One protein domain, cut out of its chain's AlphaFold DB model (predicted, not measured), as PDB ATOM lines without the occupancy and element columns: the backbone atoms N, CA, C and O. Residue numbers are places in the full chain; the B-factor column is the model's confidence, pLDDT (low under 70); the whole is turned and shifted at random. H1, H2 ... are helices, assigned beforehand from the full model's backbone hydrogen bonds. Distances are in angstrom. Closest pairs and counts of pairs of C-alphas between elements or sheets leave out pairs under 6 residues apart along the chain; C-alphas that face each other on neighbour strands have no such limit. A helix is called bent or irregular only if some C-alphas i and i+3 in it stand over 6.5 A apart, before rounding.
ATOM      1  N   SER A   4      19.571  23.669  43.237       93.56
ATOM      2  CA  SER A   4      19.970  24.864  44.004       93.56
ATOM      3  C   SER A   4      20.201  24.622  45.508       93.56
ATOM      4  O   SER A   4      20.418  25.571  46.258       93.56
ATOM      5  N   HIS A   5      20.054  23.378  45.967       94.12
ATOM      6  CA  HIS A   5      20.313  22.928  47.334       94.12
ATOM      7  C   HIS A   5      21.247  21.706  47.381       94.12
ATOM      8  O   HIS A   5      21.474  21.176  48.468       94.12
ATOM      9  N   LEU A   6      21.780  21.253  46.237       95.81
ATOM     10  CA  LEU A   6      22.874  20.288  46.208       95.81
ATOM     11  C   LEU A   6      24.195  21.053  46.178       95.81
ATOM     12  O   LEU A   6      24.604  21.544  45.132       95.81
ATOM     13  N   ASP A   7      24.871  21.091  47.319       96.12
ATOM     14  CA  ASP A   7      26.303  21.368  47.347       96.12
ATOM     15  C   ASP A   7      27.034  20.118  46.837       96.12
ATOM     16  O   ASP A   7      27.004  19.063  47.480       96.12
ATOM     17  N   ILE A   8      27.608  20.207  45.635       96.94
ATOM     18  CA  ILE A   8      28.404  19.128  45.040       96.94
ATOM     19  C   ILE A   8      29.898  19.255  45.377       96.94
ATOM     20  O   ILE A   8      30.631  18.278  45.232       96.94
ATOM     21  N   SER A   9      30.350  20.406  45.884       96.69
ATOM     22  CA  SER A   9      31.767  20.656  46.172       96.69
ATOM     23  C   SER A   9      32.287  19.795  47.333       96.69
ATOM     24  O   SER A   9      33.387  19.249  47.260       96.69
ATOM     25  N   ASP A  10      31.447  19.576  48.350       95.81
ATOM     26  CA  ASP A  10      31.706  18.695  49.501       95.81
ATOM     27  C   ASP A  10      31.300  17.217  49.248       95.81
ATOM     28  O   ASP A  10      31.414  16.355  50.134       95.81
ATOM     29  N   ALA A  11      30.797  16.883  48.051       96.25
ATOM     30  CA  ALA A  11      30.289  15.547  47.749       96.25
ATOM     31  C   ALA A  11      31.417  14.516  47.564       96.25
ATOM     32  O   ALA A  11      32.414  14.743  46.889       96.25
ATOM     33  N   ARG A  12      31.225  13.312  48.125       97.25
ATOM     34  CA  ARG A  12      32.161  12.173  47.979       97.25
ATOM     35  C   ARG A  12      31.743  11.140  46.934       97.25
ATOM     36  O   ARG A  12      32.475  10.186  46.690       97.25
ATOM     37  N   GLN A  13      30.537  11.274  46.400       97.62
ATOM     38  CA  GLN A  13      29.941  10.373  45.423       97.62
ATOM     39  C   GLN A  13      28.848  11.141  44.680       97.62
ATOM     40  O   GLN A  13      28.083  11.876  45.307       97.62
ATOM     41  N   VAL A  14      28.741  10.936  43.367       97.56
ATOM     42  CA  VAL A  14      27.641  11.489  42.570       97.56
ATOM     43  C   VAL A  14      26.304  10.887  43.036       97.56
ATOM     44  O   VAL A  14      26.185   9.660  43.088       97.56
ATOM     45  N   PRO A  15      25.272  11.693  43.354       96.88
ATOM     46  CA  PRO A  15      23.921  11.197  43.609       96.88
ATOM     47  C   PRO A  15      23.249  10.762  42.293       96.88
ATOM     48  O   PRO A  15      22.384  11.461  41.770       96.88
ATOM     49  N   THR A  16      23.654   9.602  41.759       97.69
ATOM     50  CA  THR A  16      23.310   9.076  40.420       97.69
ATOM     51  C   THR A  16      21.839   9.273  40.050       97.69
ATOM     52  O   THR A  16      21.551   9.991  39.101       97.69
ATOM     53  N   GLY A  17      20.903   8.763  40.861       97.50
ATOM     54  CA  GLY A  17      19.458   8.854  40.595       97.50
ATOM     55  C   GLY A  17      18.853  10.262  40.621       97.50
ATOM     56  O   GLY A  17      17.700  10.439  40.239       97.50
ATOM     57  N   MET A  18      19.602  11.275  41.064       97.19
ATOM     58  CA  MET A  18      19.221  12.675  40.876       97.19
ATOM     59  C   MET A  18      19.701  13.198  39.514       97.19
ATOM     60  O   MET A  18      18.968  13.942  38.874       97.19
ATOM     61  N   PHE A  19      20.890  12.798  39.055       98.12
ATOM     62  CA  PHE A  19      21.411  13.162  37.733       98.12
ATOM     63  C   PHE A  19      20.693  12.431  36.597       98.12
ATOM     64  O   PHE A  19      20.336  13.080  35.622       98.12
ATOM     65  N   GLU A  20      20.361  11.148  36.775       98.00
ATOM     66  CA  GLU A  20      19.461  10.398  35.886       98.00
ATOM     67  C   GLU A  20      18.123  11.144  35.722       98.00
ATOM     68  O   GLU A  20      17.702  11.428  34.605       98.00
ATOM     69  N   PHE A  21      17.504  11.577  36.827       98.00
ATOM     70  CA  PHE A  21      16.262  12.358  36.795       98.00
ATOM     71  C   PHE A  21      16.423  13.746  36.141       98.00
ATOM     72  O   PHE A  21      15.495  14.232  35.491       98.00
ATOM     73  N   VAL A  22      17.580  14.409  36.281       98.06
ATOM     74  CA  VAL A  22      17.869  15.660  35.554       98.06
ATOM     75  C   VAL A  22      18.020  15.396  34.060       98.06
ATOM     76  O   VAL A  22      17.456  16.155  33.280       98.06
ATOM     77  N   ASN A  23      18.710  14.328  33.657       98.31
ATOM     78  CA  ASN A  23      18.836  13.926  32.259       98.31
ATOM     79  C   ASN A  23      17.463  13.605  31.651       98.31
ATOM     80  O   ASN A  23      17.088  14.219  30.658       98.31
ATOM     81  N   GLU A  24      16.653  12.766  32.311       98.31
ATOM     82  CA  GLU A  24      15.255  12.514  31.925       98.31
ATOM     83  C   GLU A  24      14.451  13.820  31.801       98.31
ATOM     84  O   GLU A  24      13.695  13.996  30.845       98.31
ATOM     85  N   THR A  25      14.624  14.766  32.732       97.88
ATOM     86  CA  THR A  25      13.951  16.076  32.698       97.88
ATOM     87  C   THR A  25      14.432  16.941  31.530       97.88
ATOM     88  O   THR A  25      13.613  17.592  30.885       97.88
ATOM     89  N   LEU A  26      15.731  16.958  31.221       98.25
ATOM     90  CA  LEU A  26      16.290  17.698  30.085       98.25
ATOM     91  C   LEU A  26      15.794  17.121  28.758       98.25
ATOM     92  O   LEU A  26      15.249  17.872  27.952       98.25
ATOM     93  N   THR A  27      15.914  15.805  28.562       98.31
ATOM     94  CA  THR A  27      15.487  15.108  27.341       98.31
ATOM     95  C   THR A  27      13.974  15.218  27.128       98.31
ATOM     96  O   THR A  27      13.528  15.445  26.010       98.31
ATOM     97  N   SER A  28      13.160  15.130  28.190       97.94
ATOM     98  CA  SER A  28      11.692  15.247  28.084       97.94
ATOM     99  C   SER A  28      11.150  16.683  28.045       97.94
ATOM    100  O   SER A  28       9.965  16.868  27.765       97.94
ATOM    101  N   SER A  29      11.984  17.699  28.303       97.75
ATOM    102  CA  SER A  29      11.626  19.122  28.161       97.75
ATOM    103  C   SER A  29      12.226  19.790  26.918       97.75
ATOM    104  O   SER A  29      12.080  21.004  26.760       97.75
ATOM    105  N   TYR A  30      12.860  19.010  26.036       98.25
ATOM    106  CA  TYR A  30      13.369  19.452  24.742       98.25
ATOM    107  C   TYR A  30      12.544  18.849  23.580       98.25
ATOM    108  O   TYR A  30      12.287  17.644  23.588       98.25
ATOM    109  N   PRO A  31      12.137  19.639  22.565       98.12
ATOM    110  CA  PRO A  31      12.210  21.098  22.508       98.12
ATOM    111  C   PRO A  31      11.229  21.750  23.507       98.12
ATOM    112  O   PRO A  31      10.126  21.235  23.708       98.12
ATOM    113  N   PRO A  32      11.589  22.883  24.135       97.25
ATOM    114  CA  PRO A  32      10.728  23.534  25.118       97.25
ATOM    115  C   PRO A  32       9.480  24.165  24.492       97.25
ATOM    116  O   PRO A  32       9.562  24.919  23.522       97.25
ATOM    117  N   ASP A  33       8.321  23.983  25.133       97.38
ATOM    118  CA  ASP A  33       7.183  24.883  24.916       97.38
ATOM    119  C   ASP A  33       7.613  26.332  25.193       97.38
ATOM    120  O   ASP A  33       8.247  26.602  26.214       97.38
ATOM    121  N   GLN A  34       7.129  27.294  24.402       95.31
ATOM    122  CA  GLN A  34       7.368  28.737  24.607       95.31
ATOM    123  C   GLN A  34       7.061  29.230  26.038       95.31
ATOM    124  O   GLN A  34       7.656  30.189  26.518       95.31
ATOM    125  N   ARG A  35       6.133  28.570  26.748       97.25
ATOM    126  CA  ARG A  35       5.774  28.877  28.148       97.25
ATOM    127  C   ARG A  35       6.773  28.330  29.173       97.25
ATOM    128  O   ARG A  35       6.800  28.804  30.304       97.25
ATOM    129  N   ASN A  36       7.550  27.326  28.781       97.25
ATOM    130  CA  ASN A  36       8.473  26.578  29.625       97.25
ATOM    131  C   ASN A  36       9.943  26.971  29.390       97.25
ATOM    132  O   ASN A  36      10.741  26.740  30.294       97.25
ATOM    133  N   VAL A  37      10.289  27.627  28.264       97.12
ATOM    134  CA  VAL A  37      11.660  28.087  27.927       97.12
ATOM    135  C   VAL A  37      12.375  28.725  29.122       97.12
ATOM    136  O   VAL A  37      13.448  28.269  29.499       97.12
ATOM    137  N   ILE A  38      11.759  29.708  29.790       97.06
ATOM    138  CA  ILE A  38      12.356  30.409  30.947       97.06
ATOM    139  C   ILE A  38      12.701  29.435  32.092       97.06
ATOM    140  O   ILE A  38      13.740  29.571  32.739       97.06
ATOM    141  N   THR A  39      11.853  28.430  32.328       96.88
ATOM    142  CA  THR A  39      12.061  27.392  33.349       96.88
ATOM    143  C   THR A  39      13.188  26.439  32.952       96.88
ATOM    144  O   THR A  39      14.023  26.108  33.794       96.88
ATOM    145  N   SER A  40      13.256  26.037  31.679       97.69
ATOM    146  CA  SER A  40      14.332  25.188  31.155       97.69
ATOM    147  C   SER A  40      15.680  25.918  31.133       97.69
ATOM    148  O   SER A  40      16.670  25.364  31.598       97.69
ATOM    149  N   MET A  41      15.725  27.194  30.734       97.50
ATOM    150  CA  MET A  41      16.933  28.025  30.841       97.50
ATOM    151  C   MET A  41      17.374  28.202  32.297       97.50
ATOM    152  O   MET A  41      18.564  28.164  32.597       97.50
ATOM    153  N   TRP A  42      16.440  28.335  33.247       97.19
ATOM    154  CA  TRP A  42      16.792  28.357  34.671       97.19
ATOM    155  C   TRP A  42      17.382  27.019  35.155       97.19
ATOM    156  O   TRP A  42      18.343  27.019  35.931       97.19
ATOM    157  N   LEU A  43      16.862  25.882  34.674       97.69
ATOM    158  CA  LEU A  43      17.438  24.556  34.931       97.69
ATOM    159  C   LEU A  43      18.863  24.446  34.359       97.69
ATOM    160  O   LEU A  43      19.774  24.088  35.101       97.69
ATOM    161  N   LEU A  44      19.072  24.827  33.095       98.06
ATOM    162  CA  LEU A  44      20.372  24.790  32.411       98.06
ATOM    163  C   LEU A  44      21.410  25.698  33.090       98.06
ATOM    164  O   LEU A  44      22.513  25.247  33.394       98.06
ATOM    165  N   ARG A  45      21.051  26.939  33.443       97.94
ATOM    166  CA  ARG A  45      21.914  27.859  34.216       97.94
ATOM    167  C   ARG A  45      22.292  27.300  35.588       97.94
ATOM    168  O   ARG A  45      23.423  27.477  36.040       97.94
ATOM    169  N   THR A  46      21.357  26.630  36.263       97.94
ATOM    170  CA  THR A  46      21.623  25.977  37.555       97.94
ATOM    171  C   THR A  46      22.561  24.783  37.378       97.94
ATOM    172  O   THR A  46      23.465  24.590  38.186       97.94
ATOM    173  N   LEU A  47      22.391  24.019  36.298       98.12
ATOM    174  CA  LEU A  47      23.245  22.887  35.958       98.12
ATOM    175  C   LEU A  47      24.659  23.323  35.545       98.12
ATOM    176  O   LEU A  47      25.620  22.687  35.953       98.12
ATOM    177  N   THR A  48      24.791  24.440  34.824       98.38
ATOM    178  CA  THR A  48      26.082  25.043  34.445       98.38
ATOM    179  C   THR A  48      26.922  25.347  35.686       98.38
ATOM    180  O   THR A  48      28.056  24.892  35.794       98.38
ATOM    181  N   ARG A  49      26.335  26.038  36.676       98.00
ATOM    182  CA  ARG A  49      27.003  26.334  37.958       98.00
ATOM    183  C   ARG A  49      27.368  25.072  38.723       98.00
ATOM    184  O   ARG A  49      28.479  24.966  39.211       98.00
ATOM    185  N   LEU A  50      26.462  24.098  38.773       98.00
ATOM    186  CA  LEU A  50      26.721  22.818  39.423       98.00
ATOM    187  C   LEU A  50      27.901  22.084  38.762       98.00
ATOM    188  O   LEU A  50      28.744  21.537  39.463       98.00
ATOM    189  N   ILE A  51      27.976  22.073  37.428       98.12
ATOM    190  CA  ILE A  51      29.087  21.477  36.670       98.12
ATOM    191  C   ILE A  51      30.404  22.228  36.958       98.12
ATOM    192  O   ILE A  51      31.448  21.586  37.071       98.12
ATOM    193  N   ASP A  52      30.364  23.549  37.168       98.12
ATOM    194  CA  ASP A  52      31.528  24.360  37.561       98.12
ATOM    195  C   ASP A  52      31.915  24.231  39.058       98.12
ATOM    196  O   ASP A  52      33.081  24.355  39.439       98.12
ATOM    197  N   GLU A  53      30.969  23.887  39.926       97.75
ATOM    198  CA  GLU A  53      31.210  23.577  41.344       97.75
ATOM    199  C   GLU A  53      31.583  22.092  41.565       97.75
ATOM    200  O   GLU A  53      31.996  21.705  42.659       97.75
ATOM    201  N   CYS A  54      31.481  21.251  40.527       98.06
ATOM    202  CA  CYS A  54      31.729  19.810  40.591       98.06
ATOM    203  C   CYS A  54      33.232  19.470  40.720       98.06
ATOM    204  O   CYS A  54      34.021  19.894  39.862       98.06
ATOM    205  N   PRO A  55      33.640  18.662  41.726       97.81
ATOM    206  CA  PRO A  55      34.993  18.114  41.835       97.81
ATOM    207  C   PRO A  55      35.400  17.299  40.600       97.81
ATOM    208  O   PRO A  55      34.589  16.579  40.015       97.81
ATOM    209  N   VAL A  56      36.676  17.379  40.215       97.12
ATOM    210  CA  VAL A  56      37.202  16.747  38.989       97.12
ATOM    211  C   VAL A  56      37.107  15.217  39.018       97.12
ATOM    212  O   VAL A  56      36.892  14.578  37.994       97.12
ATOM    213  N   GLU A  57      37.180  14.618  40.203       97.06
ATOM    214  CA  GLU A  57      37.025  13.178  40.423       97.06
ATOM    215  C   GLU A  57      35.578  12.696  40.216       97.06
ATOM    216  O   GLU A  57      35.332  11.496  40.080       97.06
ATOM    217  N   LEU A  58      34.611  13.620  40.209       97.88
ATOM    218  CA  LEU A  58      33.189  13.347  40.014       97.88
ATOM    219  C   LEU A  58      32.672  13.816  38.646       97.88
ATOM    220  O   LEU A  58      31.651  13.299  38.190       97.88
ATOM    221  N   SER A  59      33.350  14.759  37.981       97.50
ATOM    222  CA  SER A  59      32.829  15.411  36.772       97.50
ATOM    223  C   SER A  59      32.659  14.466  35.579       97.50
ATOM    224  O   SER A  59      31.678  14.618  34.861       97.50
ATOM    225  N   GLU A  60      33.507  13.443  35.407       97.44
ATOM    226  CA  GLU A  60      33.340  12.417  34.356       97.44
ATOM    227  C   GLU A  60      31.995  11.690  34.507       97.44
ATOM    228  O   GLU A  60      31.180  11.686  33.588       97.44
ATOM    229  N   ASN A  61      31.713  11.188  35.714       97.88
ATOM    230  CA  ASN A  61      30.460  10.511  36.056       97.88
ATOM    231  C   ASN A  61      29.241  11.450  35.939       97.88
ATOM    232  O   ASN A  61      28.162  11.024  35.537       97.88
ATOM    233  N   VAL A  62      29.379  12.732  36.308       98.25
ATOM    234  CA  VAL A  62      28.293  13.722  36.173       98.25
ATOM    235  C   VAL A  62      27.990  14.014  34.703       98.25
ATOM    236  O   VAL A  62      26.820  14.052  34.330       98.25
ATOM    237  N   LEU A  63      29.016  14.188  33.865       98.25
ATOM    238  CA  LEU A  63      28.845  14.439  32.433       98.25
ATOM    239  C   LEU A  63      28.304  13.204  31.700       98.25
ATOM    240  O   LEU A  63      27.400  13.353  30.885       98.25
ATOM    241  N   GLU A  64      28.772  11.996  32.036       98.12
ATOM    242  CA  GLU A  64      28.259  10.735  31.480       98.12
ATOM    243  C   GLU A  64      26.755  10.558  31.757       98.12
ATOM    244  O   GLU A  64      26.000  10.225  30.844       98.12
ATOM    245  N   LEU A  65      26.300  10.832  32.986       98.44
ATOM    246  CA  LEU A  65      24.886  10.716  33.374       98.44
ATOM    247  C   LEU A  65      23.980  11.793  32.759       98.44
ATOM    248  O   LEU A  65      22.772  11.592  32.685       98.44
ATOM    249  N   LEU A  66      24.545  12.932  32.354       98.50
ATOM    250  CA  LEU A  66      23.828  14.064  31.755       98.50
ATOM    251  C   LEU A  66      23.935  14.113  30.222       98.50
ATOM    252  O   LEU A  66      23.374  15.019  29.603       98.50
ATOM    253  N   GLN A  67      24.691  13.195  29.610       98.00
ATOM    254  CA  GLN A  67      25.184  13.362  28.241       98.00
ATOM    255  C   GLN A  67      24.077  13.480  27.189       98.00
ATOM    256  O   GLN A  67      24.234  14.217  26.222       98.00
ATOM    257  N   GLU A  68      22.963  12.769  27.362       98.25
ATOM    258  CA  GLU A  68      21.870  12.704  26.390       98.25
ATOM    259  C   GLU A  68      21.089  14.023  26.376       98.25
ATOM    260  O   GLU A  68      20.965  14.662  25.329       98.25
ATOM    261  N   GLY A  69      20.663  14.483  27.555       98.56
ATOM    262  CA  GLY A  69      19.996  15.765  27.728       98.56
ATOM    263  C   GLY A  69      20.894  16.928  27.313       98.56
ATOM    264  O   GLY A  69      20.469  17.777  26.535       98.56
ATOM    265  N   LEU A  70      22.156  16.952  27.761       98.62
ATOM    266  CA  LEU A  70      23.115  17.978  27.336       98.62
ATOM    267  C   LEU A  70      23.293  17.984  25.812       98.62
ATOM    268  O   LEU A  70      23.235  19.052  25.209       98.62
ATOM    269  N   SER A  71      23.440  16.817  25.176       98.56
ATOM    270  CA  SER A  71      23.600  16.733  23.717       98.56
ATOM    271  C   SER A  71      22.389  17.290  22.969       98.56
ATOM    272  O   SER A  71      22.585  18.056  22.035       98.56
ATOM    273  N   ALA A  72      21.158  16.979  23.390       98.44
ATOM    274  CA  ALA A  72      19.943  17.481  22.739       98.44
ATOM    275  C   ALA A  72      19.789  19.012  22.851       98.44
ATOM    276  O   ALA A  72      19.424  19.685  21.887       98.44
ATOM    277  N   TRP A  73      20.115  19.582  24.016       98.56
ATOM    278  CA  TRP A  73      20.072  21.033  24.231       98.56
ATOM    279  C   TRP A  73      21.215  21.786  23.528       98.56
ATOM    280  O   TRP A  73      21.026  22.937  23.140       98.56
ATOM    281  N   ILE A  74      22.381  21.154  23.341       98.56
ATOM    282  CA  ILE A  74      23.548  21.739  22.654       98.56
ATOM    283  C   ILE A  74      23.484  21.515  21.131       98.56
ATOM    284  O   ILE A  74      24.004  22.335  20.371       98.56
ATOM    285  N   SER A  75      22.826  20.456  20.643       98.06
ATOM    286  CA  SER A  75      22.560  20.289  19.209       98.06
ATOM    287  C   SER A  75      21.532  21.310  18.718       98.06
ATOM    288  O   SER A  75      21.721  21.937  17.672       98.06
ATOM    289  N   ASP A  76      20.490  21.532  19.521       98.19
ATOM    290  CA  ASP A  76      19.306  22.319  19.187       98.19
ATOM    291  C   ASP A  76      18.750  21.979  17.788       98.19
ATOM    292  O   ASP A  76      18.513  22.842  16.942       98.19
ATOM    293  N   GLU A  77      18.575  20.682  17.521       97.62
ATOM    294  CA  GLU A  77      18.106  20.136  16.238       97.62
ATOM    295  C   GLU A  77      16.765  20.706  15.756       97.62
ATOM    296  O   GLU A  77      16.549  20.818  14.549       97.62
ATOM    297  N   PHE A  78      15.876  21.112  16.667       97.69
ATOM    298  CA  PHE A  78      14.606  21.751  16.308       97.69
ATOM    299  C   PHE A  78      14.710  23.272  16.123       97.69
ATOM    300  O   PHE A  78      13.703  23.895  15.790       97.69
ATOM    301  N   SER A  79      15.893  23.871  16.328       97.06
ATOM    302  CA  SER A  79      16.104  25.330  16.351       97.06
ATOM    303  C   SER A  79      15.096  26.030  17.273       97.06
ATOM    304  O   SER A  79      14.464  27.023  16.910       97.06
ATOM    305  N   ALA A  80      14.881  25.446  18.454       97.25
ATOM    306  CA  ALA A  80      13.818  25.834  19.377       97.25
ATOM    307  C   ALA A  80      14.151  27.107  20.170       97.25
ATOM    308  O   ALA A  80      13.266  27.683  20.806       97.25
ATOM    309  N   LEU A  81      15.417  27.532  20.137       97.56
ATOM    310  CA  LEU A  81      15.932  28.713  20.821       97.56
ATOM    311  C   LEU A  81      16.271  29.816  19.817       97.56
ATOM    312  O   LEU A  81      16.756  29.553  18.714       97.56
ATOM    313  N   THR A  82      16.091  31.075  20.203       97.38
ATOM    314  CA  THR A  82      16.678  32.182  19.435       97.38
ATOM    315  C   THR A  82      18.209  32.118  19.492       97.38
ATOM    316  O   THR A  82      18.783  31.543  20.418       97.38
ATOM    317  N   VAL A  83      18.891  32.727  18.513       97.25
ATOM    318  CA  VAL A  83      20.367  32.809  18.503       97.25
ATOM    319  C   VAL A  83      20.887  33.425  19.807       97.25
ATOM    320  O   VAL A  83      21.839  32.916  20.386       97.25
ATOM    321  N   GLN A  84      20.201  34.453  20.320       97.38
ATOM    322  CA  GLN A  84      20.553  35.132  21.568       97.38
ATOM    323  C   GLN A  84      20.389  34.236  22.811       97.38
ATOM    324  O   GLN A  84      21.238  34.265  23.696       97.38
ATOM    325  N   GLU A  85      19.334  33.420  22.899       97.56
ATOM    326  CA  GLU A  85      19.178  32.452  24.001       97.56
ATOM    327  C   GLU A  85      20.244  31.348  23.933       97.56
ATOM    328  O   GLU A  85      20.819  30.974  24.956       97.56
ATOM    329  N   TYR A  86      20.562  30.867  22.727       98.12
ATOM    330  CA  TYR A  86      21.633  29.892  22.523       98.12
ATOM    331  C   TYR A  86      23.002  30.475  22.924       98.12
ATOM    332  O   TYR A  86      23.761  29.827  23.640       98.12
ATOM    333  N   GLU A  87      23.316  31.702  22.511       97.44
ATOM    334  CA  GLU A  87      24.579  32.386  22.820       97.44
ATOM    335  C   GLU A  87      24.729  32.733  24.313       97.44
ATOM    336  O   GLU A  87      25.820  32.598  24.864       97.44
ATOM    337  N   LEU A  88      23.647  33.126  24.995       97.12
ATOM    338  CA  LEU A  88      23.698  33.481  26.417       97.12
ATOM    339  C   LEU A  88      23.732  32.267  27.358       97.12
ATOM    340  O   LEU A  88      24.404  32.327  28.387       97.12
ATOM    341  N   ASP A  89      23.008  31.186  27.041       98.06
ATOM    342  CA  ASP A  89      22.810  30.061  27.967       98.06
ATOM    343  C   ASP A  89      23.452  28.747  27.498       98.06
ATOM    344  O   ASP A  89      24.124  28.077  28.284       98.06
ATOM    345  N   ILE A  90      23.269  28.364  26.229       98.31
ATOM    346  CA  ILE A  90      23.749  27.072  25.703       98.31
ATOM    347  C   ILE A  90      25.256  27.105  25.433       98.31
ATOM    348  O   ILE A  90      25.964  26.161  25.780       98.31
ATOM    349  N   LEU A  91      25.765  28.202  24.869       98.19
ATOM    350  CA  LEU A  91      27.195  28.399  24.643       98.19
ATOM    351  C   LEU A  91      27.968  28.461  25.968       98.19
ATOM    352  O   LEU A  91      28.990  27.791  26.098       98.19
ATOM    353  N   ALA A  92      27.453  29.188  26.964       98.38
ATOM    354  CA  ALA A  92      28.048  29.249  28.299       98.38
ATOM    355  C   ALA A  92      28.097  27.859  28.965       98.38
ATOM    356  O   ALA A  92      29.138  27.458  29.483       98.38
ATOM    357  N   LEU A  93      27.011  27.081  28.875       98.62
ATOM    358  CA  LEU A  93      26.971  25.688  29.330       98.62
ATOM    359  C   LEU A  93      28.005  24.812  28.601       98.62
ATOM    360  O   LEU A  93      28.749  24.079  29.253       98.62
ATOM    361  N   TYR A  94      28.087  24.898  27.271       98.69
ATOM    362  CA  TYR A  94      29.043  24.126  26.471       98.69
ATOM    363  C   TYR A  94      30.497  24.476  26.819       98.69
ATOM    364  O   TYR A  94      31.296  23.577  27.075       98.69
ATOM    365  N   GLN A  95      30.829  25.765  26.935       98.50
ATOM    366  CA  GLN A  95      32.142  26.242  27.385       98.50
ATOM    367  C   GLN A  95      32.502  25.701  28.777       98.50
ATOM    368  O   GLN A  95      33.615  25.211  28.979       98.50
ATOM    369  N   THR A  96      31.564  25.714  29.731       98.62
ATOM    370  CA  THR A  96      31.778  25.132  31.066       98.62
ATOM    371  C   THR A  96      32.005  23.617  31.007       98.62
ATOM    372  O   THR A  96      32.895  23.110  31.691       98.62
ATOM    373  N   VAL A  97      31.267  22.884  30.163       98.56
ATOM    374  CA  VAL A  97      31.490  21.443  29.945       98.56
ATOM    375  C   VAL A  97      32.882  21.182  29.361       98.56
ATOM    376  O   VAL A  97      33.610  20.360  29.914       98.56
ATOM    377  N   LEU A  98      33.299  21.908  28.318       98.31
ATOM    378  CA  LEU A  98      34.640  21.783  27.733       98.31
ATOM    379  C   LEU A  98      35.746  22.072  28.760       98.31
ATOM    380  O   LEU A  98      36.710  21.314  28.873       98.31
ATOM    381  N   MET A  99      35.581  23.118  29.575       97.94
ATOM    382  CA  MET A  99      36.525  23.457  30.644       97.94
ATOM    383  C   MET A  99      36.601  22.391  31.744       97.94
ATOM    384  O   MET A  99      37.682  22.166  32.289       97.94
ATOM    385  N   ARG A 100      35.504  21.678  32.041       97.56
ATOM    386  CA  ARG A 100      35.534  20.500  32.928       97.56
ATOM    387  C   ARG A 100      36.152  19.279  32.257       97.56
ATOM    388  O   ARG A 100      36.906  18.564  32.904       97.56
ATOM    389  N   MET A 101      35.899  19.052  30.971       97.25
ATOM    390  CA  MET A 101      36.530  17.955  30.232       97.25
ATOM    391  C   MET A 101      38.046  18.141  30.095       97.25
ATOM    392  O   MET A 101      38.778  17.158  30.087       97.25
ATOM    393  N   ARG A 102      38.537  19.386  30.060       96.88
ATOM    394  CA  ARG A 102      39.974  19.715  30.046       96.88
ATOM    395  C   ARG A 102      40.706  19.339  31.343       96.88
ATOM    396  O   ARG A 102      41.923  19.178  31.312       96.88
ATOM    397  N   SER A 103      40.005  19.195  32.473       96.44
ATOM    398  CA  SER A 103      40.607  18.735  33.735       96.44
ATOM    399  C   SER A 103      40.498  17.223  33.968       96.44
ATOM    400  O   SER A 103      41.129  16.714  34.896       96.44
ATOM    401  N   LEU A 104      39.753  16.492  33.128       96.12
ATOM    402  CA  LEU A 104      39.612  15.037  33.226       96.12
ATOM    403  C   LEU A 104      40.890  14.277  32.853       96.12
ATOM    404  O   LEU A 104      41.826  14.802  32.246       96.12
ATOM    405  N   SER A 105      40.912  12.986  33.202       91.00
ATOM    406  CA  SER A 105      41.983  12.095  32.765       91.00
ATOM    407  C   SER A 105      41.992  11.989  31.237       91.00
ATOM    408  O   SER A 105      40.959  11.791  30.600       91.00
ATOM    409  N   LEU A 106      43.177  12.139  30.642       88.81
ATOM    410  CA  LEU A 106      43.366  12.344  29.203       88.81
ATOM    411  C   LEU A 106      43.260  11.047  28.364       88.81
ATOM    412  O   LEU A 106      44.106  10.766  27.506       88.81
ATOM    413  N   SER A 107      42.230  10.244  28.639       93.81
ATOM    414  CA  SER A 107      42.028   8.889  28.121       93.81
ATOM    415  C   SER A 107      41.160   8.846  26.855       93.81
ATOM    416  O   SER A 107      40.267   9.673  26.665       93.81
ATOM    417  N   LEU A 108      41.409   7.856  25.989       94.62
ATOM    418  CA  LEU A 108      40.574   7.604  24.811       94.62
ATOM    419  C   LEU A 108      39.155   7.112  25.181       94.62
ATOM    420  O   LEU A 108      38.212   7.661  24.621       94.62
ATOM    421  N   PRO A 109      38.949   6.183  26.143       96.25
ATOM    422  CA  PRO A 109      37.601   5.813  26.585       96.25
ATOM    423  C   PRO A 109      36.774   6.996  27.110       96.25
ATOM    424  O   PRO A 109      35.603   7.116  26.771       96.25
ATOM    425  N   THR A 110      37.382   7.914  27.872       96.06
ATOM    426  CA  THR A 110      36.720   9.151  28.335       96.06
ATOM    427  C   THR A 110      36.284  10.021  27.148       96.06
ATOM    428  O   THR A 110      35.166  10.536  27.132       96.06
ATOM    429  N   LEU A 111      37.142  10.151  26.126       96.31
ATOM    430  CA  LEU A 111      36.836  10.882  24.893       96.31
ATOM    431  C   LEU A 111      35.731  10.199  24.063       96.31
ATOM    432  O   LEU A 111      34.897  10.891  23.489       96.31
ATOM    433  N   GLU A 112      35.695   8.866  24.015       97.19
ATOM    434  CA  GLU A 112      34.644   8.097  23.338       97.19
ATOM    435  C   GLU A 112      33.289   8.259  24.043       97.19
ATOM    436  O   GLU A 112      32.316   8.668  23.402       97.19
ATOM    437  N   THR A 113      33.238   8.045  25.363       97.19
ATOM    438  CA  THR A 113      32.028   8.204  26.193       97.19
ATOM    439  C   THR A 113      31.460   9.619  26.120       97.19
ATOM    440  O   THR A 113      30.255   9.786  25.962       97.19
ATOM    441  N   LEU A 114      32.306  10.652  26.190       97.75
ATOM    442  CA  LEU A 114      31.864  12.052  26.172       97.75
ATOM    443  C   LEU A 114      31.793  12.659  24.753       97.75
ATOM    444  O   LEU A 114      31.380  13.811  24.591       97.75
ATOM    445  N   SER A 115      32.106  11.876  23.711       97.44
ATOM    446  CA  SER A 115      32.000  12.301  22.308       97.44
ATOM    447  C   SER A 115      30.625  12.856  21.890       97.44
ATOM    448  O   SER A 115      30.628  13.784  21.079       97.44
ATOM    449  N   PRO A 116      29.456  12.393  22.400       97.75
ATOM    450  CA  PRO A 116      28.168  12.966  22.007       97.75
ATOM    451  C   PRO A 116      28.059  14.447  22.380       97.75
ATOM    452  O   PRO A 116      27.707  15.260  21.529       97.75
ATOM    453  N   VAL A 117      28.450  14.809  23.609       98.12
ATOM    454  CA  VAL A 117      28.347  16.186  24.120       98.12
ATOM    455  C   VAL A 117      29.367  17.102  23.449       98.12
ATOM    456  O   VAL A 117      29.022  18.224  23.086       98.12
ATOM    457  N   LEU A 118      30.595  16.618  23.211       97.62
ATOM    458  CA  LEU A 118      31.600  17.364  22.444       97.62
ATOM    459  C   LEU A 118      31.087  17.733  21.048       97.62
ATOM    460  O   LEU A 118      31.202  18.886  20.634       97.62
ATOM    461  N   CYS A 119      30.513  16.760  20.340       97.62
ATOM    462  CA  CYS A 119      30.141  16.906  18.933       97.62
ATOM    463  C   CYS A 119      28.753  17.533  18.739       97.62
ATOM    464  O   CYS A 119      28.460  18.025  17.651       97.62
ATOM    465  N   ALA A 120      27.916  17.588  19.782       98.00
ATOM    466  CA  ALA A 120      26.606  18.238  19.747       98.00
ATOM    467  C   ALA A 120      26.684  19.690  19.240       98.00
ATOM    468  O   ALA A 120      25.841  20.116  18.454       98.00
ATOM    469  N   ALA A 121      27.744  20.435  19.576       97.50
ATOM    470  CA  ALA A 121      27.942  21.806  19.095       97.50
ATOM    471  C   ALA A 121      28.100  21.932  17.564       97.50
ATOM    472  O   ALA A 121      27.979  23.036  17.042       97.50
ATOM    473  N   PHE A 122      28.285  20.827  16.835       96.75
ATOM    474  CA  PHE A 122      28.435  20.782  15.376       96.75
ATOM    475  C   PHE A 122      27.227  20.161  14.647       96.75
ATOM    476  O   PHE A 122      27.172  20.186  13.421       96.75
ATOM    477  N   ILE A 123      26.253  19.621  15.389       95.75
ATOM    478  CA  ILE A 123      25.072  18.907  14.873       95.75
ATOM    479  C   ILE A 123      23.809  19.728  15.175       95.75
ATOM    480  O   ILE A 123      23.749  20.385  16.210       95.75
ATOM    481  N   GLY A 124      22.788  19.683  14.315       95.50
ATOM    482  CA  GLY A 124      21.493  20.337  14.547       95.50
ATOM    483  C   GLY A 124      21.316  21.629  13.751       95.50
ATOM    484  O   GLY A 124      21.420  21.599  12.525       95.50
ATOM    485  N   ARG A 125      21.004  22.747  14.422       94.75
ATOM    486  CA  ARG A 125      20.764  24.045  13.755       94.75
ATOM    487  C   ARG A 125      21.974  24.510  12.927       94.75
ATOM    488  O   ARG A 125      23.120  24.262  13.299       94.75
ATOM    489  N   SER A 126      21.726  25.198  11.813       94.00
ATOM    490  CA  SER A 126      22.766  25.644  10.865       94.00
ATOM    491  C   SER A 126      23.376  27.011  11.197       94.00
ATOM    492  O   SER A 126      24.490  27.311  10.775       94.00
ATOM    493  N   ASP A 127      22.672  27.826  11.976       95.12
ATOM    494  CA  ASP A 127      22.990  29.202  12.373       95.12
ATOM    495  C   ASP A 127      23.751  29.283  13.713       95.12
ATOM    496  O   ASP A 127      23.607  30.246  14.465       95.12
ATOM    497  N   LYS A 128      24.552  28.260  14.050       94.12
ATOM    498  CA  LYS A 128      25.266  28.220  15.337       94.12
ATOM    499  C   LYS A 128      26.312  29.331  15.460       94.12
ATOM    500  O   LYS A 128      27.140  29.458  14.547       94.12
ATOM    501  N   PRO A 129      26.347  30.051  16.602       95.25
ATOM    502  CA  PRO A 129      27.306  31.119  16.837       95.25
ATOM    503  C   PRO A 129      28.736  30.582  16.856       95.25
ATOM    504  O   PRO A 129      29.017  29.466  17.302       95.25
ATOM    505  N   ASP A 130      29.652  31.410  16.374       95.62
ATOM    506  CA  ASP A 130      31.020  30.993  16.084       95.62
ATOM    507  C   ASP A 130      31.845  30.695  17.333       95.62
ATOM    508  O   ASP A 130      32.632  29.746  17.318       95.62
ATOM    509  N   GLY A 131      31.521  31.351  18.451       96.81
ATOM    510  CA  GLY A 131      32.068  31.060  19.776       96.81
ATOM    511  C   GLY A 131      31.934  29.595  20.218       96.81
ATOM    512  O   GLY A 131      32.731  29.134  21.030       96.81
ATOM    513  N   ALA A 132      30.983  28.820  19.672       96.88
ATOM    514  CA  ALA A 132      30.891  27.379  19.939       96.88
ATOM    515  C   ALA A 132      32.023  26.588  19.256       96.88
ATOM    516  O   ALA A 132      32.607  25.683  19.850       96.88
ATOM    517  N   LYS A 133      32.365  26.959  18.016       96.00
ATOM    518  CA  LYS A 133      33.450  26.352  17.230       96.00
ATOM    519  C   LYS A 133      34.808  26.803  17.770       96.00
ATOM    520  O   LYS A 133      35.720  25.990  17.884       96.00
ATOM    521  N   GLU A 134      34.919  28.074  18.155       97.31
ATOM    522  CA  GLU A 134      36.103  28.649  18.803       97.31
ATOM    523  C   GLU A 134      36.383  27.984  20.156       97.31
ATOM    524  O   GLU A 134      37.501  27.528  20.379       97.31
ATOM    525  N   ALA A 135      35.370  27.821  21.017       98.00
ATOM    526  CA  ALA A 135      35.524  27.137  22.302       98.00
ATOM    527  C   ALA A 135      35.971  25.675  22.139       98.00
ATOM    528  O   ALA A 135      36.855  25.220  22.867       98.00
ATOM    529  N   PHE A 136      35.414  24.943  21.165       97.88
ATOM    530  CA  PHE A 136      35.892  23.595  20.840       97.88
ATOM    531  C   PHE A 136      37.326  23.608  20.299       97.88
ATOM    532  O   PHE A 136      38.112  22.734  20.655       97.88
ATOM    533  N   SER A 137      37.691  24.596  19.476       97.31
ATOM    534  CA  SER A 137      39.051  24.752  18.951       97.31
ATOM    535  C   SER A 137      40.067  25.016  20.065       97.31
ATOM    536  O   SER A 137      41.074  24.313  20.135       97.31
ATOM    537  N   GLU A 138      39.782  25.944  20.987       97.62
ATOM    538  CA  GLU A 138      40.639  26.222  22.149       97.62
ATOM    539  C   GLU A 138      40.759  24.985  23.049       97.62
ATOM    540  O   GLU A 138      41.866  24.594  23.425       97.62
ATOM    541  N   TYR A 139      39.634  24.320  23.345       97.38
ATOM    542  CA  TYR A 139      39.622  23.059  24.082       97.38
ATOM    543  C   TYR A 139      40.505  22.005  23.408       97.38
ATOM    544  O   TYR A 139      41.355  21.409  24.071       97.38
ATOM    545  N   TRP A 140      40.338  21.790  22.102       96.69
ATOM    546  CA  TRP A 140      41.076  20.778  21.357       96.69
ATOM    547  C   TRP A 140      42.575  21.077  21.336       96.69
ATOM    548  O   TRP A 140      43.383  20.218  21.697       96.69
ATOM    549  N   GLN A 141      42.946  22.317  21.005       96.06
ATOM    550  CA  GLN A 141      44.337  22.766  20.973       96.06
ATOM    551  C   GLN A 141      45.004  22.623  22.347       96.06
ATOM    552  O   GLN A 141      46.089  22.060  22.467       96.06
ATOM    553  N   ALA A 142      44.322  23.043  23.414       96.25
ATOM    554  CA  ALA A 142      44.859  22.996  24.768       96.25
ATOM    555  C   ALA A 142      44.922  21.588  25.399       96.25
ATOM    556  O   ALA A 142      45.455  21.456  26.505       96.25
ATOM    557  N   THR A 143      44.368  20.562  24.741       95.50
ATOM    558  CA  THR A 143      44.131  19.230  25.336       95.50
ATOM    559  C   THR A 143      44.699  18.072  24.497       95.50
ATOM    560  O   THR A 143      45.152  17.073  25.064       95.50
ATOM    561  N   TYR A 144      44.720  18.189  23.162       93.50
ATOM    562  CA  TYR A 144      45.072  17.094  22.244       93.50
ATOM    563  C   TYR A 144      46.134  17.427  21.182       93.50
ATOM    564  O   TYR A 144      46.745  16.492  20.674       93.50
ATOM    565  N   ASP A 145      46.424  18.702  20.887       90.75
ATOM    566  CA  ASP A 145      47.376  19.115  19.827       90.75
ATOM    567  C   ASP A 145      48.766  18.456  19.942       90.75
ATOM    568  O   ASP A 145      49.334  17.958  18.972       90.75
ATOM    569  N   LEU A 146      49.273  18.344  21.172       90.44
ATOM    570  CA  LEU A 146      50.573  17.738  21.470       90.44
ATOM    571  C   LEU A 146      50.595  16.196  21.369       90.44
ATOM    572  O   LEU A 146      51.628  15.593  21.662       90.44
ATOM    573  N   ARG A 147      49.479  15.538  21.011       89.50
ATOM    574  CA  ARG A 147      49.312  14.072  21.050       89.50
ATOM    575  C   ARG A 147      48.917  13.465  19.707       89.50
ATOM    576  O   ARG A 147      47.814  12.956  19.502       89.50
ATOM    577  N   GLN A 148      49.899  13.468  18.808       88.94
ATOM    578  CA  GLN A 148      49.861  12.799  17.501       88.94
ATOM    579  C   GLN A 148      49.557  11.290  17.610       88.94
ATOM    580  O   GLN A 148      48.983  10.711  16.692       88.94
ATOM    581  N   ASP A 149      49.887  10.668  18.746       90.12
ATOM    582  CA  ASP A 149      49.635   9.260  19.071       90.12
ATOM    583  C   ASP A 149      48.146   8.878  19.123       90.12
ATOM    584  O   ASP A 149      47.818   7.703  18.973       90.12
ATOM    585  N   LEU A 150      47.238   9.845  19.295       88.25
ATOM    586  CA  LEU A 150      45.798   9.580  19.338       88.25
ATOM    587  C   LEU A 150      45.099   9.653  17.975       88.25
ATOM    588  O   LEU A 150      43.989   9.134  17.865       88.25
ATOM    589  N   VAL A 151      45.714  10.255  16.951       86.94
ATOM    590  CA  VAL A 151      45.043  10.616  15.683       86.94
ATOM    591  C   VAL A 151      44.440   9.400  14.969       86.94
ATOM    592  O   VAL A 151      43.297   9.459  14.528       86.94
ATOM    593  N   GLU A 152      45.153   8.270  14.931       91.00
ATOM    594  CA  GLU A 152      44.673   7.012  14.324       91.00
ATOM    595  C   GLU A 152      43.526   6.334  15.104       91.00
ATOM    596  O   GLU A 152      42.931   5.373  14.622       91.00
ATOM    597  N   SER A 153      43.229   6.808  16.318       94.25
ATOM    598  CA  SER A 153      42.304   6.179  17.272       94.25
ATOM    599  C   SER A 153      41.101   7.050  17.656       94.25
ATOM    600  O   SER A 153      40.303   6.645  18.499       94.25
ATOM    601  N   LEU A 154      40.967   8.246  17.071       95.69
ATOM    602  CA  LEU A 154      39.911   9.194  17.432       95.69
ATOM    603  C   LEU A 154      38.501   8.643  17.133       95.69
ATOM    604  O   LEU A 154      38.290   8.059  16.067       95.69
ATOM    605  N   PRO A 155      37.502   8.875  18.011       96.25
ATOM    606  CA  PRO A 155      36.119   8.506  17.723       96.25
ATOM    607  C   PRO A 155      35.595   9.233  16.476       96.25
ATOM    608  O   PRO A 155      35.767  10.443  16.348       96.25
ATOM    609  N   GLU A 156      34.881   8.522  15.598       95.31
ATOM    610  CA  GLU A 156      34.375   9.021  14.302       95.31
ATOM    611  C   GLU A 156      33.644  10.376  14.402       95.31
ATOM    612  O   GLU A 156      33.849  11.268  13.583       95.31
ATOM    613  N   LYS A 157      32.845  10.571  15.460       94.94
ATOM    614  CA  LYS A 157      32.138  11.836  15.733       94.94
ATOM    615  C   LYS A 157      33.095  13.017  15.946       94.94
ATOM    616  O   LYS A 157      32.814  14.123  15.495       94.94
ATOM    617  N   VAL A 158      34.215  12.778  16.631       96.44
ATOM    618  CA  VAL A 158      35.235  13.791  16.936       96.44
ATOM    619  C   VAL A 158      36.024  14.135  15.675       96.44
ATOM    620  O   VAL A 158      36.286  15.310  15.437       96.44
ATOM    621  N   VAL A 159      36.320  13.144  14.825       95.75
ATOM    622  CA  VAL A 159      36.893  13.379  13.488       95.75
ATOM    623  C   VAL A 159      35.953  14.261  12.659       95.75
ATOM    624  O   VAL A 159      36.375  15.307  12.184       95.75
ATOM    625  N   MET A 160      34.655  13.942  12.607       94.69
ATOM    626  CA  MET A 160      33.652  14.763  11.915       94.69
ATOM    627  C   MET A 160      33.573  16.205  12.455       94.69
ATOM    628  O   MET A 160      33.462  17.150  11.674       94.69
ATOM    629  N   ALA A 161      33.656  16.406  13.776       95.56
ATOM    630  CA  ALA A 161      33.693  17.744  14.375       95.56
ATOM    631  C   ALA A 161      34.958  18.529  13.968       95.56
ATOM    632  O   ALA A 161      34.879  19.723  13.670       95.56
ATOM    633  N   LEU A 162      36.112  17.856  13.893       95.31
ATOM    634  CA  LEU A 162      37.361  18.437  13.397       95.31
ATOM    635  C   LEU A 162      37.288  18.750  11.898       95.31
ATOM    636  O   LEU A 162      37.725  19.825  11.495       95.31
ATOM    637  N   ASP A 163      36.702  17.884  11.075       94.69
ATOM    638  CA  ASP A 163      36.513  18.142   9.644       94.69
ATOM    639  C   ASP A 163      35.648  19.393   9.425       94.69
ATOM    640  O   ASP A 163      35.989  20.261   8.622       94.69
ATOM    641  N   ILE A 164      34.554  19.549  10.181       92.50
ATOM    642  CA  ILE A 164      33.699  20.748  10.132       92.50
ATOM    643  C   ILE A 164      34.472  22.007  10.568       92.50
ATOM    644  O   ILE A 164      34.269  23.081   9.996       92.50
ATOM    645  N   LEU A 165      35.384  21.885  11.539       93.12
ATOM    646  CA  LEU A 165      36.245  22.982  11.986       93.12
ATOM    647  C   LEU A 165      37.225  23.428  10.884       93.12
ATOM    648  O   LEU A 165      37.324  24.623  10.602       93.12
ATOM    649  N   HIS A 166      37.914  22.484  10.232       92.19
ATOM    650  CA  HIS A 166      38.916  22.777   9.199       92.19
ATOM    651  C   HIS A 166      38.286  23.260   7.884       92.19
ATOM    652  O   HIS A 166      38.717  24.278   7.341       92.19
ATOM    653  N   ASN A 167      37.224  22.599   7.404       87.38
ATOM    654  CA  ASN A 167      36.564  22.924   6.130       87.38
ATOM    655  C   ASN A 167      36.011  24.360   6.081       87.38
ATOM    656  O   ASN A 167      35.906  24.958   5.007       87.38
ATOM    657  N   ARG A 168      35.696  24.960   7.239       66.50
ATOM    658  CA  ARG A 168      35.306  26.374   7.310       66.50
ATOM    659  C   ARG A 168      36.424  27.312   6.846       66.50
ATOM    660  O   ARG A 168      36.128  28.319   6.205       66.50
ATOM    661  N   SER A 169      37.679  27.000   7.173       63.53
ATOM    662  CA  SER A 169      38.837  27.833   6.825       63.53
ATOM    663  C   SER A 169      38.926  28.034   5.309       63.53
ATOM    664  O   SER A 169      39.020  29.163   4.829       63.53
ATOM    665  N   GLU A 170      38.765  26.950   4.545       63.59
ATOM    666  CA  GLU A 170      38.788  26.993   3.080       63.59
ATOM    667  C   GLU A 170      37.575  27.737   2.508       63.59
ATOM    668  O   GLU A 170      37.741  28.659   1.709       63.59
ATOM    669  N   ALA A 171      36.359  27.412   2.965       60.19
ATOM    670  CA  ALA A 171      35.134  28.050   2.476       60.19
ATOM    671  C   ALA A 171      35.100  29.570   2.744       60.19
ATOM    672  O   ALA A 171      34.667  30.342   1.888       60.19
ATOM    673  N   SER A 172      35.583  30.009   3.912       57.59
ATOM    674  CA  SER A 172      35.625  31.429   4.279       57.59
ATOM    675  C   SER A 172      36.764  32.186   3.587       57.59
ATOM    676  O   SER A 172      36.598  33.360   3.264       57.59
ATOM    677  N   SER A 173      37.900  31.527   3.331       58.03
ATOM    678  CA  SER A 173      39.014  32.093   2.559       58.03
ATOM    679  C   SER A 173      38.625  32.309   1.091       58.03
ATOM    680  O   SER A 173      38.822  33.391   0.536       58.03
ATOM    681  N   LEU A 174      37.966  31.319   0.479       53.25
ATOM    682  CA  LEU A 174      37.526  31.384  -0.916       53.25
ATOM    683  C   LEU A 174      36.463  32.479  -1.128       53.25
ATOM    684  O   LEU A 174      36.506  33.186  -2.132       53.25
ATOM    685  N   ALA A 175      35.573  32.704  -0.153       58.88
ATOM    686  CA  ALA A 175      34.619  33.816  -0.187       58.88
ATOM    687  C   ALA A 175      35.292  35.205  -0.180       58.88
ATOM    688  O   ALA A 175      34.804  36.118  -0.845       58.88
ATOM    689  N   HIS A 176      36.420  35.371   0.523       53.94
ATOM    690  CA  HIS A 176      37.156  36.641   0.559       53.94
ATOM    691  C   HIS A 176      37.877  36.930  -0.770       53.94
ATOM    692  O   HIS A 176      37.915  38.077  -1.214       53.94
TER     693      HIS A 176
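What this domain is: This is residues 4 to 176 of the 612 residues of an uncharacterized protein of Antrodiella citrinella (UniProt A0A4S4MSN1). The chain winds in stacked turns, passing back and forth between two rows of helices: H2, H4 and H6 side by side in one row, and H1, the bent H3, H5 and H8 one after another in the other. The short H7 lies at the H6 and H8 end of the stack, where residues 167 to 176 of H8 stick out. The printed part has 173 residues with eight named helices, H1 to H8 in order, and no named strand: the class is all helix, with mostly crossed packing. It is compact, with a radius of gyration of the C-alphas of 16.3 A, and flat, spanning 50 by 39 by 21 A.

How they stand to each other: The longest helix, H8, residues 156 to 176, touches H5, residues 108 to 120, with residues 157 to 161 alone, at a steep tilt of 47 degrees; the closest C-alphas, of Cys 119 and Ala 161, are 5.8 A apart. H3, residues 56 to 75, was assigned as one helix by its hydrogen bonds but is bent, with C-alphas 65 and 68 7.9 A apart; its arms H3a, residues 56 to 65, and H3b, residues 68 to 75, stand about perpendicular at 85 degrees. H5 touches H3b, closest at the C-alphas of Ser 75 and Ala 120, 4.6 A. H1, residues 16 to 28, touches H3b with residues 23 to 27 alone, closest at the C-alphas of Thr 27 and Gly 69, 4.6 A. H4, residues 83 to 101, has a kink of 32 degrees near residue 90 and touches H3b, closest at the C-alphas of Ile 74 and Ile 90, 6.1 A. H4 touches H2, residues 37 to 53, the same way at a shallow tilt of 23 degrees; the closest C-alphas, of Thr 48 and Leu 93, are 5.2 A apart. H4 touches H6, residues 130 to 144, the same way at a shallow tilt of 6 degrees; the closest C-alphas, of Leu 91 and Ala 132, are 6.1 A apart. H7, residues 148 to 153, touches no helix. Each O i to N i+4 pair is within hydrogen-bond range in H2, H3b and H6, against 8 of 9 in H1, 4 of 6 in H3a, 13 of 15 in H4, 7 of 9 in H5, 14 of 17 in H8 and 0 of 2 in H7, where 2 of 3 O i to N i+3 pairs are.

Where its parts are: H8 runs 31.0 A to C-alpha 176 at (37.156, 36.641, 0.559). H4 measures 24.9 A, H2 24.1 A and H6 20.7 A. H1 begins at C-alpha 16, (23.310, 9.076, 40.420).

The domain as a whole: The C-alphas farthest apart, of Arg 12 and His 176, are 53.6 A apart. The printed part has no cut, and no link is long. Residues 168 to 176 have pLDDT under 70.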